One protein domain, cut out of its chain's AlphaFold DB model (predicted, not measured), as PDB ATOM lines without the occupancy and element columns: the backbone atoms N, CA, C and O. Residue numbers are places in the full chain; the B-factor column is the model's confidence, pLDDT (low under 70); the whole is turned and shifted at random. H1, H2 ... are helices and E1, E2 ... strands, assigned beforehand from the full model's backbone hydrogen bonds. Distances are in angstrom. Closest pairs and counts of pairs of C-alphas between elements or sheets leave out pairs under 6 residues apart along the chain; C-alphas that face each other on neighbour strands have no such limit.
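This is residues 6 to 111 of the 118 residues of the protein "Hypothetical protein" of Leptocylindrus danicus (UniProt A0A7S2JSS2). A small twisted wall of four antiparallel strands, E1 to E4, stands at one end, and a long helical arm leads away from it: H1 starts at the end of E4 and only grazes the sheet, and H2 carries the arm on, at an angle to H1, far beyond the sheet. Two loops stick out with residues 12 to 19 and 48 to 54, at the end of the strands away from where H1 begins. The printed part has 106 residues with four named strands and then two named helices, in the order E1 E2 E3 E4 H1 H2; the sheet's order is E1 - E2 - E3 - E4, all antiparallel, and the class is mixed, helices and strands. The whole is extended, with a radius of gyration of the C-alphas of 24.1 A, and spans 78 by 43 by 27 A.

Find C-alpha 6 at (59.432, 19.161, 42.654), where E1, residues 6 to 9, begins. E2 is residues 24 to 30, 19.9 A long; E3 is residues 35 to 42, 22.8 A; E4 is residues 58 to 65, 23.2 A. At C-alpha 66, (67.912, 33.481, 51.486), H1 begins and runs through residue 83, 24.9 A. H2, residues 86 to 110, is 36.4 A long and ends at C-alpha 110, (10.031, 45.708, 69.815).

Begin with the sheet, a meander, each strand the antiparallel neighbour of the one before; E1 and E4 are its edge strands. In the hairpin of E2 and E3, look for N 27 and O 39, 2.8 A apart and within hydrogen-bond range. The hairpin of E3 and E4 has N 38 and O 62 at 2.8 A, and that of E1 and E2 has N 7 and O 26 at 2.8 A. H1 is on the sheet but only grazes it, with residues 66 to 72; its closest C-alphas to E3 are those of Ala 66 and Ser 35, 4.9 A apart. H1 and H2 are close but not clearly touching, their closest C-alphas being those of Thr 81 and Asp 87, 5.8 A apart; they run the same way at a steep tilt of 47 degrees. H2 is not on the sheet. In H2 every O i to N i+4 pair is within hydrogen-bond range, in H1 12 of 14.

The C-alphas farthest apart are those of Ser 54 and Ser 111, 78.2 A. The printed part has no cut. The links E1 to E2 and E3 to E4 are long, with 14 and 15 residues. The mean pLDDT of the printed part is 76.9; it is under 70 at residues 12 to 19, 33, 44 to 57 and 107 to 111.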
ATOM      1  N   SER A   6      59.734  19.332  44.073       84.75
ATOM      2  CA  SER A   6      59.432  19.161  42.654       84.75
ATOM      3  C   SER A   6      57.931  19.322  42.440       84.75
ATOM      4  O   SER A   6      57.130  18.625  43.066       84.75
ATOM      5  N   VAL A   7      57.549  20.241  41.557       84.88
ATOM      6  CA  VAL A   7      56.167  20.448  41.118       84.88
ATOM      7  C   VAL A   7      56.071  20.088  39.643       84.88
ATOM      8  O   VAL A   7      56.787  20.639  38.809       84.88
ATOM      9  N   ARG A   8      55.172  19.156  39.325       82.12
ATOM     10  CA  ARG A   8      54.912  18.684  37.961       82.12
ATOM     11  C   ARG A   8      53.618  19.300  37.450       82.12
ATOM     12  O   ARG A   8      52.595  19.223  38.128       82.12
ATOM     13  N   ILE A   9      53.675  19.923  36.280       82.12
ATOM     14  CA  ILE A   9      52.548  20.612  35.655       82.12
ATOM     15  C   ILE A   9      52.197  19.866  34.377       82.12
ATOM     16  O   ILE A   9      53.031  19.723  33.486       82.12
ATOM     17  N   PHE A  10      50.943  19.433  34.301       76.56
ATOM     18  CA  PHE A  10      50.382  18.725  33.160       76.56
ATOM     19  C   PHE A  10      49.429  19.656  32.413       76.56
ATOM     20  O   PHE A  10      48.613  20.358  33.025       76.56
ATOM     21  N   ARG A  11      49.502  19.667  31.087       72.25
ATOM     22  CA  ARG A  11      48.500  20.272  30.220       72.25
ATOM     23  C   ARG A  11      47.208  19.492  30.404       72.25
ATOM     24  O   ARG A  11      47.195  18.267  30.444       72.25
ATOM     25  N   LYS A  12      46.092  20.210  30.498       63.22
ATOM     26  CA  LYS A  12      44.766  19.593  30.542       63.22
ATOM     27  C   LYS A  12      44.480  18.919  29.192       63.22
ATOM     28  O   LYS A  12      43.965  19.559  28.279       63.22
ATOM     29  N   GLY A  13      44.862  17.652  29.063       58.56
ATOM     30  CA  GLY A  13      44.482  16.785  27.955       58.56
ATOM     31  C   GLY A  13      43.004  16.397  28.038       58.56
ATOM     32  O   GLY A  13      42.398  16.408  29.107       58.56
ATOM     33  N   LEU A  14      42.407  16.061  26.892       54.00
ATOM     34  CA  LEU A  14      41.035  15.538  26.808       54.00
ATOM     35  C   LEU A  14      40.908  14.104  27.358       54.00
ATOM     36  O   LEU A  14      39.793  13.650  27.594       54.00
ATOM     37  N   ASN A  15      42.030  13.419  27.595       54.81
ATOM     38  CA  ASN A  15      42.085  12.052  28.099       54.81
ATOM     39  C   ASN A  15      42.887  12.016  29.406       54.81
ATOM     40  O   ASN A  15      44.024  12.477  29.449       54.81
ATOM     41  N   ASN A  16      42.282  11.473  30.464       56.12
ATOM     42  CA  ASN A  16      42.904  11.258  31.774       56.12
ATOM     43  C   ASN A  16      43.880  10.067  31.729       56.12
ATOM     44  O   ASN A  16      43.684   9.082  32.442       56.12
ATOM     45  N   ASP A  17      44.899  10.120  30.874       58.25
ATOM     46  CA  ASP A  17      45.964   9.123  30.909       58.25
ATOM     47  C   ASP A  17      46.947   9.475  32.028       58.25
ATOM     48  O   ASP A  17      47.742  10.407  31.935       58.25
ATOM     49  N   TYR A  18      46.893   8.709  33.116       56.09
ATOM     50  CA  TYR A  18      47.742   8.883  34.301       56.09
ATOM     51  C   TYR A  18      49.239   8.613  34.049       56.09
ATOM     52  O   TYR A  18      50.049   8.797  34.956       56.09
ATOM     53  N   ASN A  19      49.604   8.185  32.836       61.66
ATOM     54  CA  ASN A  19      50.976   7.900  32.414       61.66
ATOM     55  C   ASN A  19      51.598   9.021  31.561       61.66
ATOM     56  O   ASN A  19      52.671   8.817  31.003       61.66
ATOM     57  N   GLN A  20      50.935  10.171  31.429       70.00
ATOM     58  CA  GLN A  20      51.458  11.293  30.652       70.00
ATOM     59  C   GLN A  20      52.693  11.910  31.333       70.00
ATOM     60  O   GLN A  20      52.691  12.124  32.549       70.00
ATOM     61  N   GLU A  21      53.744  12.210  30.565       71.44
ATOM     62  CA  GLU A  21      54.867  13.003  31.068       71.44
ATOM     63  C   GLU A  21      54.421  14.459  31.313       71.44
ATOM     64  O   GLU A  21      53.561  14.981  30.602       71.44
ATOM     65  N   PRO A  22      54.929  15.134  32.359       74.00
ATOM     66  CA  PRO A  22      54.543  16.515  32.623       74.00
ATOM     67  C   PRO A  22      55.129  17.453  31.566       74.00
ATOM     68  O   PRO A  22      56.330  17.424  31.333       74.00
ATOM     69  N   ASP A  23      54.333  18.374  31.021       78.12
ATOM     70  CA  ASP A  23      54.837  19.404  30.099       78.12
ATOM     71  C   ASP A  23      55.848  20.348  30.769       78.12
ATOM     72  O   ASP A  23      56.665  20.988  30.105       78.12
ATOM     73  N   LYS A  24      55.751  20.523  32.094       83.31
ATOM     74  CA  LYS A  24      56.670  21.381  32.850       83.31
ATOM     75  C   LYS A  24      57.000  20.786  34.207       83.31
ATOM     76  O   LYS A  24      56.123  20.289  34.916       83.31
ATOM     77  N   VAL A  25      58.253  20.934  34.614       85.44
ATOM     78  CA  VAL A  25      58.730  20.562  35.946       85.44
ATOM     79  C   VAL A  25      59.433  21.756  36.569       85.44
ATOM     80  O   VAL A  25      60.425  22.239  36.036       85.44
ATOM     81  N   LEU A  26      58.918  22.224  37.704       89.06
ATOM     82  CA  LEU A  26      59.589  23.206  38.547       89.06
ATOM     83  C   LEU A  26      60.278  22.474  39.700       89.06
ATOM     84  O   LEU A  26      59.602  21.866  40.532       89.06
ATOM     85  N   SER A  27      61.600  22.564  39.765       90.50
ATOM     86  CA  SER A  27      62.418  22.063  40.866       90.50
ATOM     87  C   SER A  27      62.932  23.222  41.712       90.50
ATOM     88  O   SER A  27      63.327  24.265  41.191       90.50
ATOM     89  N   VAL A  28      62.918  23.045  43.029       90.81
ATOM     90  CA  VAL A  28      63.408  24.018  44.004       90.81
ATOM     91  C   VAL A  28      64.415  23.320  44.899       90.81
ATOM     92  O   VAL A  28      64.051  22.455  45.702       90.81
ATOM     93  N   THR A  29      65.679  23.713  44.767       90.56
ATOM     94  CA  THR A  29      66.797  23.046  45.432       90.56
ATOM     95  C   THR A  29      67.538  24.036  46.327       90.56
ATOM     96  O   THR A  29      67.968  25.095  45.862       90.56
ATOM     97  N   PRO A  30      67.715  23.730  47.621       87.50
ATOM     98  CA  PRO A  30      68.535  24.549  48.502       87.50
ATOM     99  C   PRO A  30      70.010  24.437  48.101       87.50
ATOM    100  O   PRO A  30      70.541  23.335  47.954       87.50
ATOM    101  N   SER A  31      70.685  25.574  47.954       81.56
ATOM    102  CA  SER A  31      72.110  25.623  47.640       81.56
ATOM    103  C   SER A  31      72.961  25.621  48.917       81.56
ATOM    104  O   SER A  31      72.508  25.969  50.010       81.56
ATOM    105  N   THR A  32      74.244  25.282  48.782       71.62
ATOM    106  CA  THR A  32      75.224  25.321  49.879       71.62
ATOM    107  C   THR A  32      75.665  26.739  50.286       71.62
ATOM    108  O   THR A  32      76.564  26.871  51.111       71.62
ATOM    109  N   GLY A  33      75.050  27.802  49.753       67.12
ATOM    110  CA  GLY A  33      75.505  29.191  49.904       67.12
ATOM    111  C   GLY A  33      74.462  30.178  50.431       67.12
ATOM    112  O   GLY A  33      74.505  31.343  50.051       67.12
ATOM    113  N   SER A  34      73.522  29.740  51.276       82.50
ATOM    114  CA  SER A  34      72.385  30.567  51.731       82.50
ATOM    115  C   SER A  34      71.550  31.104  50.566       82.50
ATOM    116  O   SER A  34      71.141  32.267  50.545       82.50
ATOM    117  N   SER A  35      71.306  30.254  49.575       88.69
ATOM    118  CA  SER A  35      70.459  30.581  48.438       88.69
ATOM    119  C   SER A  35      69.608  29.376  48.046       88.69
ATOM    120  O   SER A  35      69.838  28.251  48.498       88.69
ATOM    121  N   VAL A  36      68.587  29.621  47.242       91.50
ATOM    122  CA  VAL A  36      67.671  28.610  46.728       91.50
ATOM    123  C   VAL A  36      67.636  28.748  45.218       91.50
ATOM    124  O   VAL A  36      67.417  29.840  44.697       91.50
ATOM    125  N   THR A  37      67.841  27.642  44.517       92.62
ATOM    126  CA  THR A  37      67.759  27.598  43.061       92.62
ATOM    127  C   THR A  37      66.375  27.124  42.652       92.62
ATOM    128  O   THR A  37      65.935  26.051  43.061       92.62
ATOM    129  N   PHE A  38      65.702  27.924  41.833       92.12
ATOM    130  CA  PHE A  38      64.482  27.557  41.131       92.12
ATOM    131  C   PHE A  38      64.857  27.187  39.703       92.12
ATOM    132  O   PHE A  38      65.459  27.992  38.995       92.12
ATOM    133  N   GLN A  39      64.487  25.986  39.279       91.69
ATOM    134  CA  GLN A  39      64.731  25.492  37.934       91.69
ATOM    135  C   GLN A  39      63.411  25.072  37.293       91.69
ATOM    136  O   GLN A  39      62.722  24.199  37.811       91.69
ATOM    137  N   LEU A  40      63.053  25.688  36.170       89.06
ATOM    138  CA  LEU A  40      61.894  25.329  35.363       89.06
ATOM    139  C   LEU A  40      62.370  24.610  34.103       89.06
ATOM    140  O   LEU A  40      63.004  25.221  33.247       89.06
ATOM    141  N   ASN A  41      62.017  23.337  33.990       85.12
ATOM    142  CA  ASN A  41      62.238  22.516  32.808       85.12
ATOM    143  C   ASN A  41      60.931  22.426  32.015       85.12
ATOM    144  O   ASN A  41      59.908  21.996  32.554       85.12
ATOM    145  N   MET A  42      60.963  22.852  30.757       81.44
ATOM    146  CA  MET A  42      59.854  22.745  29.811       81.44
ATOM    147  C   MET A  42      60.100  21.523  28.923       81.44
ATOM    148  O   MET A  42      61.039  21.509  28.127       81.44
ATOM    149  N   LEU A  43      59.269  20.498  29.086       71.50
ATOM    150  CA  LEU A  43      59.360  19.229  28.377       71.50
ATOM    151  C   LEU A  43      58.361  19.280  27.213       71.50
ATOM    152  O   LEU A  43      57.150  19.250  27.420       71.50
ATOM    153  N   GLU A  44      58.854  19.461  25.989       67.31
ATOM    154  CA  GLU A  44      58.001  19.433  24.798       67.31
ATOM    155  C   GLU A  44      57.706  17.984  24.387       67.31
ATOM    156  O   GLU A  44      58.620  17.252  24.018       67.31
ATOM    157  N   GLU A  45      56.427  17.600  24.374       59.19
ATOM    158  CA  GLU A  45      55.913  16.513  23.533       59.19
ATOM    159  C   GLU A  45      55.182  17.149  22.336       59.19
ATOM    160  O   GLU A  45      54.023  17.555  22.424       59.19
ATOM    161  N   ASP A  46      55.916  17.314  21.236       48.50
ATOM    162  CA  ASP A  46      55.461  17.543  19.860       48.50
ATOM    163  C   ASP A  46      54.348  18.587  19.574       48.50
ATOM    164  O   ASP A  46      53.140  18.340  19.623       48.50
ATOM    165  N   GLY A  47      54.785  19.718  19.004       49.06
ATOM    166  CA  GLY A  47      54.417  19.990  17.608       49.06
ATOM    167  C   GLY A  47      53.223  20.901  17.302       49.06
ATOM    168  O   GLY A  47      52.513  20.621  16.337       49.06
ATOM    169  N   ARG A  48      53.005  22.011  18.028       46.78
ATOM    170  CA  ARG A  48      52.222  23.151  17.492       46.78
ATOM    171  C   ARG A  48      52.803  24.512  17.882       46.78
ATOM    172  O   ARG A  48      52.732  24.903  19.042       46.78
ATOM    173  N   ASP A  49      53.329  25.186  16.859       43.34
ATOM    174  CA  ASP A  49      53.564  26.622  16.658       43.34
ATOM    175  C   ASP A  49      53.792  27.500  17.897       43.34
ATOM    176  O   ASP A  49      52.906  28.217  18.361       43.34
ATOM    177  N   SER A  50      55.050  27.586  18.320       44.28
ATOM    178  CA  SER A  50      55.615  28.883  18.695       44.28
ATOM    179  C   SER A  50      56.871  29.126  17.871       44.28
ATOM    180  O   SER A  50      57.972  28.723  18.244       44.28
ATOM    181  N   GLU A  51      56.700  29.781  16.725       46.53
ATOM    182  CA  GLU A  51      57.785  30.479  16.044       46.53
ATOM    183  C   GLU A  51      58.470  31.425  17.047       46.53
ATOM    184  O   GLU A  51      57.953  32.503  17.318       46.53
ATOM    185  N   GLN A  52      59.580  30.979  17.652       46.81
ATOM    186  CA  GLN A  52      60.744  31.756  18.138       46.81
ATOM    187  C   GLN A  52      61.556  31.060  19.236       46.81
ATOM    188  O   GLN A  52      62.608  31.575  19.611       46.81
ATOM    189  N   PHE A  53      61.156  29.885  19.716       46.50
ATOM    190  CA  PHE A  53      61.910  29.187  20.751       46.50
ATOM    191  C   PHE A  53      62.217  27.757  20.308       46.50
ATOM    192  O   PHE A  53      61.335  26.965  20.010       46.50
ATOM    193  N   SER A  54      63.512  27.502  20.149       45.88
ATOM    194  CA  SER A  54      64.118  26.284  19.615       45.88
ATOM    195  C   SER A  54      63.612  25.019  20.307       45.88
ATOM    196  O   SER A  54      63.750  24.904  21.524       45.88
ATOM    197  N   SER A  55      63.141  24.067  19.501       45.38
ATOM    198  CA  SER A  55      62.823  22.683  19.858       45.38
ATOM    199  C   SER A  55      63.958  22.045  20.661       45.38
ATOM    200  O   SER A  55      65.043  21.776  20.136       45.38
ATOM    201  N   GLY A  56      63.709  21.859  21.950       53.66
ATOM    202  CA  GLY A  56      64.657  21.356  22.932       53.66
ATOM    203  C   GLY A  56      64.138  21.617  24.341       53.66
ATOM    204  O   GLY A  56      63.416  22.583  24.564       53.66
ATOM    205  N   ASN A  57      64.506  20.755  25.291       62.66
ATOM    206  CA  ASN A  57      64.192  20.945  26.708       62.66
ATOM    207  C   ASN A  57      64.694  22.329  27.158       62.66
ATOM    208  O   ASN A  57      65.903  22.542  27.284       62.66
ATOM    209  N   GLN A  58      63.776  23.283  27.335       76.19
ATOM    210  CA  GLN A  58      64.134  24.633  27.750       76.19
ATOM    211  C   GLN A  58      64.227  24.668  29.266       76.19
ATOM    212  O   GLN A  58      63.231  24.486  29.969       76.19
ATOM    213  N   MET A  59      65.437  24.917  29.756       82.25
ATOM    214  CA  MET A  59      65.723  25.053  31.173       82.25
ATOM    215  C   MET A  59      65.908  26.528  31.523       82.25
ATOM    216  O   MET A  59      66.797  27.197  30.994       82.25
ATOM    217  N   TYR A  60      65.096  27.011  32.456       88.25
ATOM    218  CA  TYR A  60      65.246  28.327  33.065       88.25
ATOM    219  C   TYR A  60      65.687  28.163  34.507       88.25
ATOM    220  O   TYR A  60      65.058  27.429  35.265       88.25
ATOM    221  N   GLU A  61      66.742  28.867  34.899       91.81
ATOM    222  CA  GLU A  61      67.277  28.813  36.254       91.81
ATOM    223  C   GLU A  61      67.340  30.211  36.863       91.81
ATOM    224  O   GLU A  61      67.810  31.162  36.236       91.81
ATOM    225  N   VAL A  62      66.872  30.324  38.105       93.00
ATOM    226  CA  VAL A  62      66.978  31.536  38.913       93.00
ATOM    227  C   VAL A  62      67.511  31.157  40.283       93.00
ATOM    228  O   VAL A  62      66.933  30.328  40.984       93.00
ATOM    229  N   ASN A  63      68.609  31.792  40.677       92.69
ATOM    230  CA  ASN A  63      69.169  31.650  42.010       92.69
ATOM    231  C   ASN A  63      68.713  32.826  42.877       92.69
ATOM    232  O   ASN A  63      68.919  33.983  42.515       92.69
ATOM    233  N   VAL A  64      68.075  32.516  43.999       92.75
ATOM    234  CA  VAL A  64      67.424  33.474  44.893       92.75
ATOM    235  C   VAL A  64      68.135  33.453  46.237       92.75
ATOM    236  O   VAL A  64      68.334  32.386  46.823       92.75
ATOM    237  N   GLN A  65      68.520  34.615  46.759       93.06
ATOM    238  CA  GLN A  65      69.185  34.682  48.059       93.06
ATOM    239  C   GLN A  65      68.218  34.337  49.199       93.06
ATOM    240  O   GLN A  65      67.010  34.533  49.090       93.06
ATOM    241  N   ALA A  66      68.739  33.872  50.340       87.94
ATOM    242  CA  ALA A  66      67.912  33.481  51.486       87.94
ATOM    243  C   ALA A  66      66.924  34.574  51.943       87.94
ATOM    244  O   ALA A  66      65.787  34.261  52.288       87.94
ATOM    245  N   GLY A  67      67.328  35.850  51.915       89.81
ATOM    246  CA  GLY A  67      66.447  36.965  52.278       89.81
ATOM    247  C   GLY A  67      65.275  37.145  51.307       89.81
ATOM    248  O   GLY A  67      64.136  37.309  51.733       89.81
ATOM    249  N   GLU A  68      65.539  37.052  50.005       90.75
ATOM    250  CA  GLU A  68      64.516  37.136  48.956       90.75
ATOM    251  C   GLU A  68      63.570  35.929  49.009       90.75
ATOM    252  O   GLU A  68      62.354  36.073  48.880       90.75
ATOM    253  N   TYR A  69      64.114  34.741  49.280       90.50
ATOM    254  CA  TYR A  69      63.332  33.521  49.437       90.50
ATOM    255  C   TYR A  69      62.347  33.611  50.611       90.50
ATOM    256  O   TYR A  69      61.190  33.214  50.467       90.50
ATOM    257  N   GLU A  70      62.753  34.176  51.754       89.50
ATOM    258  CA  GLU A  70      61.841  34.374  52.890       89.50
ATOM    259  C   GLU A  70      60.708  35.361  52.563       89.50
ATOM    260  O   GLU A  70      59.575  35.152  52.999       89.50
ATOM    261  N   ILE A  71      60.962  36.382  51.735       93.44
ATOM    262  CA  ILE A  71      59.906  37.284  51.246       93.44
ATOM    263  C   ILE A  71      58.908  36.511  50.374       93.44
ATOM    264  O   ILE A  71      57.701  36.593  50.609       93.44
ATOM    265  N   ILE A  72      59.394  35.727  49.406       90.25
ATOM    266  CA  ILE A  72      58.546  34.918  48.513       90.25
ATOM    267  C   ILE A  72      57.703  33.928  49.323       90.25
ATOM    268  O   ILE A  72      56.493  33.830  49.132       90.25
ATOM    269  N   LYS A  73      58.320  33.232  50.279       89.06
ATOM    270  CA  LYS A  73      57.645  32.286  51.171       89.06
ATOM    271  C   LYS A  73      56.546  32.956  51.996       89.06
ATOM    272  O   LYS A  73      55.449  32.407  52.092       89.06
ATOM    273  N   ASN A  74      56.813  34.134  52.558       92.44
ATOM    274  CA  ASN A  74      55.818  34.890  53.315       92.44
ATOM    275  C   ASN A  74      54.641  35.314  52.418       92.44
ATOM    276  O   ASN A  74      53.483  35.092  52.766       92.44
ATOM    277  N   LEU A  75      54.922  35.815  51.210       92.75
ATOM    278  CA  LEU A  75      53.886  36.152  50.227       92.75
ATOM    279  C   LEU A  75      53.031  34.939  49.839       92.75
ATOM    280  O   LEU A  75      51.804  35.046  49.782       92.75
ATOM    281  N   CYS A  76      53.649  33.775  49.619       90.19
ATOM    282  CA  CYS A  76      52.921  32.536  49.355       90.19
ATOM    283  C   CYS A  76      51.996  32.181  50.525       90.19
ATOM    284  O   CYS A  76      50.814  31.937  50.301       90.19
ATOM    285  N   GLN A  77      52.495  32.208  51.765       90.50
ATOM    286  CA  GLN A  77      51.703  31.891  52.961       90.50
ATOM    287  C   GLN A  77      50.497  32.821  53.133       90.50
ATOM    288  O   GLN A  77      49.403  32.343  53.429       90.50
ATOM    289  N   GLN A  78      50.671  34.122  52.896       89.06
ATOM    290  CA  GLN A  78      49.576  35.095  52.952       89.06
ATOM    291  C   GLN A  78      48.555  34.885  51.829       89.06
ATOM    292  O   GLN A  78      47.358  35.043  52.039       89.06
ATOM    293  N   SER A  79      49.013  34.492  50.641       90.69
ATOM    294  CA  SER A  79      48.145  34.320  49.473       90.69
ATOM    295  C   SER A  79      47.290  33.052  49.536       90.69
ATOM    296  O   SER A  79      46.232  33.004  48.909       90.69
ATOM    297  N   LEU A  80      47.705  32.022  50.286       89.19
ATOM    298  CA  LEU A  80      46.990  30.740  50.365       89.19
ATOM    299  C   LEU A  80      45.539  30.892  50.833       89.19
ATOM    300  O   LEU A  80      44.644  30.253  50.284       89.19
ATOM    301  N   THR A  81      45.281  31.762  51.810       86.56
ATOM    302  CA  THR A  81      43.925  31.996  52.336       86.56
ATOM    303  C   THR A  81      42.996  32.614  51.291       86.56
ATOM    304  O   THR A  81      41.800  32.312  51.276       86.56
ATOM    305  N   HIS A  82      43.539  33.432  50.388       86.56
ATOM    306  CA  HIS A  82      42.801  34.019  49.274       86.56
ATOM    307  C   HIS A  82      42.617  33.026  48.122       86.56
ATOM    308  O   HIS A  82      41.515  32.918  47.592       86.56
ATOM    309  N   LEU A  83      43.653  32.254  47.772       86.50
ATOM    310  CA  LEU A  83      43.595  31.257  46.693       86.50
ATOM    311  C   LEU A  83      42.602  30.124  46.983       86.50
ATOM    312  O   LEU A  83      41.948  29.631  46.069       86.50
ATOM    313  N   VAL A  84      42.470  29.728  48.253       87.88
ATOM    314  CA  VAL A  84      41.533  28.679  48.696       87.88
ATOM    315  C   VAL A  84      40.140  29.254  49.018       87.88
ATOM    316  O   VAL A  84      39.198  28.508  49.273       87.88
ATOM    317  N   GLY A  85      39.971  30.581  48.984       84.88
ATOM    318  CA  GLY A  85      38.687  31.246  49.239       84.88
ATOM    319  C   GLY A  85      38.271  31.301  50.714       84.88
ATOM    320  O   GLY A  85      37.140  31.682  51.022       84.88
ATOM    321  N   TRP A  86      39.167  30.966  51.649       86.88
ATOM    322  CA  TRP A  86      38.881  31.047  53.085       86.88
ATOM    323  C   TRP A  86      38.621  32.474  53.561       86.88
ATOM    324  O   TRP A  86      37.769  32.673  54.419       86.88
ATOM    325  N   ASP A  87      39.281  33.475  52.977       82.88
ATOM    326  CA  ASP A  87      38.994  34.882  53.289       82.88
ATOM    327  C   ASP A  87      37.538  35.261  52.953       82.88
ATOM    328  O   ASP A  87      36.857  35.931  53.731       82.88
ATOM    329  N   THR A  88      37.013  34.766  51.828       79.25
ATOM    330  CA  THR A  88      35.603  34.957  51.458       79.25
ATOM    331  C   THR A  88      34.676  34.271  52.456       79.25
ATOM    332  O   THR A  88      33.692  34.872  52.882       79.25
ATOM    333  N   LEU A  89      35.011  33.048  52.877       80.62
ATOM    334  CA  LEU A  89      34.229  32.300  53.861       80.62
ATOM    335  C   LEU A  89      34.167  33.031  55.209       80.62
ATOM    336  O   LEU A  89      33.082  33.213  55.755       80.62
ATOM    337  N   VAL A  90      35.302  33.518  55.713       82.44
ATOM    338  CA  VAL A  90      35.364  34.262  56.981       82.44
ATOM    339  C   VAL A  90      34.539  35.550  56.911       82.44
ATOM    340  O   VAL A  90      33.804  35.862  57.850       82.44
ATOM    341  N   LYS A  91      34.594  36.284  55.793       81.06
ATOM    342  CA  LYS A  91      33.788  37.501  55.588       81.06
ATOM    343  C   LYS A  91      32.288  37.209  55.539       81.06
ATOM    344  O   LYS A  91      31.513  37.941  56.150       81.06
ATOM    345  N   VAL A  92      31.876  36.142  54.855       84.69
ATOM    346  CA  VAL A  92      30.466  35.720  54.791       84.69
ATOM    347  C   VAL A  92      29.951  35.336  56.176       84.69
ATOM    348  O   VAL A  92      28.891  35.807  56.578       84.69
ATOM    349  N   GLU A  93      30.717  34.553  56.934       82.94
ATOM    350  CA  GLU A  93      30.334  34.160  58.293       82.94
ATOM    351  C   GLU A  93      30.263  35.356  59.246       82.94
ATOM    352  O   GLU A  93      29.324  35.465  60.033       82.94
ATOM    353  N   THR A  94      31.193  36.304  59.127       84.25
ATOM    354  CA  THR A  94      31.173  37.534  59.932       84.25
ATOM    355  C   THR A  94      29.941  38.383  59.612       84.25
ATOM    356  O   THR A  94      29.242  38.823  60.524       84.25
ATOM    357  N   ASN A  95      29.615  38.565  58.329       81.31
ATOM    358  CA  ASN A  95      28.424  39.308  57.913       81.31
ATOM    359  C   ASN A  95      27.131  38.614  58.355       81.31
ATOM    360  O   ASN A  95      26.188  39.286  58.767       81.31
ATOM    361  N   ARG A  96      27.096  37.279  58.316       83.19
ATOM    362  CA  ARG A  96      25.969  36.479  58.805       83.19
ATOM    363  C   ARG A  96      25.779  36.637  60.313       83.19
ATOM    364  O   ARG A  96      24.663  36.863  60.764       83.19
ATOM    365  N   ALA A  97      26.862  36.568  61.084       83.81
ATOM    366  CA  ALA A  97      26.818  36.775  62.528       83.81
ATOM    367  C   ALA A  97      26.348  38.193  62.892       83.81
ATOM    368  O   ALA A  97      25.534  38.354  63.797       83.81
ATOM    369  N   LEU A  98      26.813  39.214  62.161       82.94
ATOM    370  CA  LEU A  98      26.362  40.594  62.343       82.94
ATOM    371  C   LEU A  98      24.876  40.760  62.013       82.94
ATOM    372  O   LEU A  98      24.161  41.378  62.795       82.94
ATOM    373  N   ALA A  99      24.408  40.199  60.895       78.75
ATOM    374  CA  ALA A  99      23.001  40.260  60.504       78.75
ATOM    375  C   ALA A  99      22.085  39.652  61.579       78.75
ATOM    376  O   ALA A  99      21.107  40.284  61.965       78.75
ATOM    377  N   ASN A 100      22.462  38.494  62.130       80.44
ATOM    378  CA  ASN A 100      21.714  37.858  63.215       80.44
ATOM    379  C   ASN A 100      21.717  38.712  64.494       80.44
ATOM    380  O   ASN A 100      20.681  38.889  65.122       80.44
ATOM    381  N   ALA A 101      22.862  39.296  64.866       77.56
ATOM    382  CA  ALA A 101      22.948  40.157  66.047       77.56
ATOM    383  C   ALA A 101      22.111  41.446  65.913       77.56
ATOM    384  O   ALA A 101      21.574  41.945  66.902       77.56
ATOM    385  N   LEU A 102      22.007  41.994  64.698       79.69
ATOM    386  CA  LEU A 102      21.142  43.135  64.380       79.69
ATOM    387  C   LEU A 102      19.654  42.767  64.475       79.69
ATOM    388  O   LEU A 102      18.880  43.539  65.035       79.69
ATOM    389  N   GLU A 103      19.265  41.595  63.970       82.06
ATOM    390  CA  GLU A 103      17.896  41.076  64.072       82.06
ATOM    391  C   GLU A 103      17.489  40.832  65.535       82.06
ATOM    392  O   GLU A 103      16.438  41.302  65.973       82.06
ATOM    393  N   ASP A 104      18.359  40.199  66.328       77.75
ATOM    394  CA  ASP A 104      18.132  39.976  67.761       77.75
ATOM    395  C   ASP A 104      17.960  41.301  68.530       77.75
ATOM    396  O   ASP A 104      17.116  41.414  69.424       77.75
ATOM    397  N   ALA A 105      18.726  42.336  68.170       72.38
ATOM    398  CA  ALA A 105      18.608  43.660  68.773       72.38
ATOM    399  C   ALA A 105      17.285  44.365  68.411       72.38
ATOM    400  O   ALA A 105      16.696  45.035  69.266       72.38
ATOM    401  N   ASP A 106      16.796  44.199  67.179       71.38
ATOM    402  CA  ASP A 106      15.516  44.762  66.734       71.38
ATOM    403  C   ASP A 106      14.334  44.078  67.445       71.38
ATOM    404  O   ASP A 106      13.456  44.753  67.992       71.38
ATOM    405  N   LEU A 107      14.368  42.747  67.582       69.06
ATOM    406  CA  LEU A 107      13.370  41.977  68.337       69.06
ATOM    407  C   LEU A 107      13.308  42.383  69.818       69.06
ATOM    408  O   LEU A 107      12.221  42.556  70.378       69.06
ATOM    409  N   LEU A 108      14.463  42.603  70.454       64.12
ATOM    410  CA  LEU A 108      14.522  43.102  71.831       64.12
ATOM    411  C   LEU A 108      13.932  44.515  71.953       64.12
ATOM    412  O   LEU A 108      13.245  44.806  72.935       64.12
ATOM    413  N   SER A 109      14.128  45.372  70.948       62.19
ATOM    414  CA  SER A 109      13.581  46.734  70.933       62.19
ATOM    415  C   SER A 109      12.050  46.766  70.797       62.19
ATOM    416  O   SER A 109      11.388  47.573  71.453       62.19
ATOM    417  N   GLN A 110      11.478  45.840  70.021       59.41
ATOM    418  CA  GLN A 110      10.031  45.708  69.815       59.41
ATOM    419  C   GLN A 110       9.326  45.018  70.991       59.41
ATOM    420  O   GLN A 110       8.162  45.298  71.270       59.41
ATOM    421  N   SER A 111      10.036  44.158  71.726       57.28
ATOM    422  CA  SER A 111       9.513  43.462  72.909       57.28
ATOM    423  C   SER A 111       9.364  44.344  74.157       57.28
ATOM    424  O   SER A 111       8.897  43.865  75.187       57.28
TER     425      SER A 111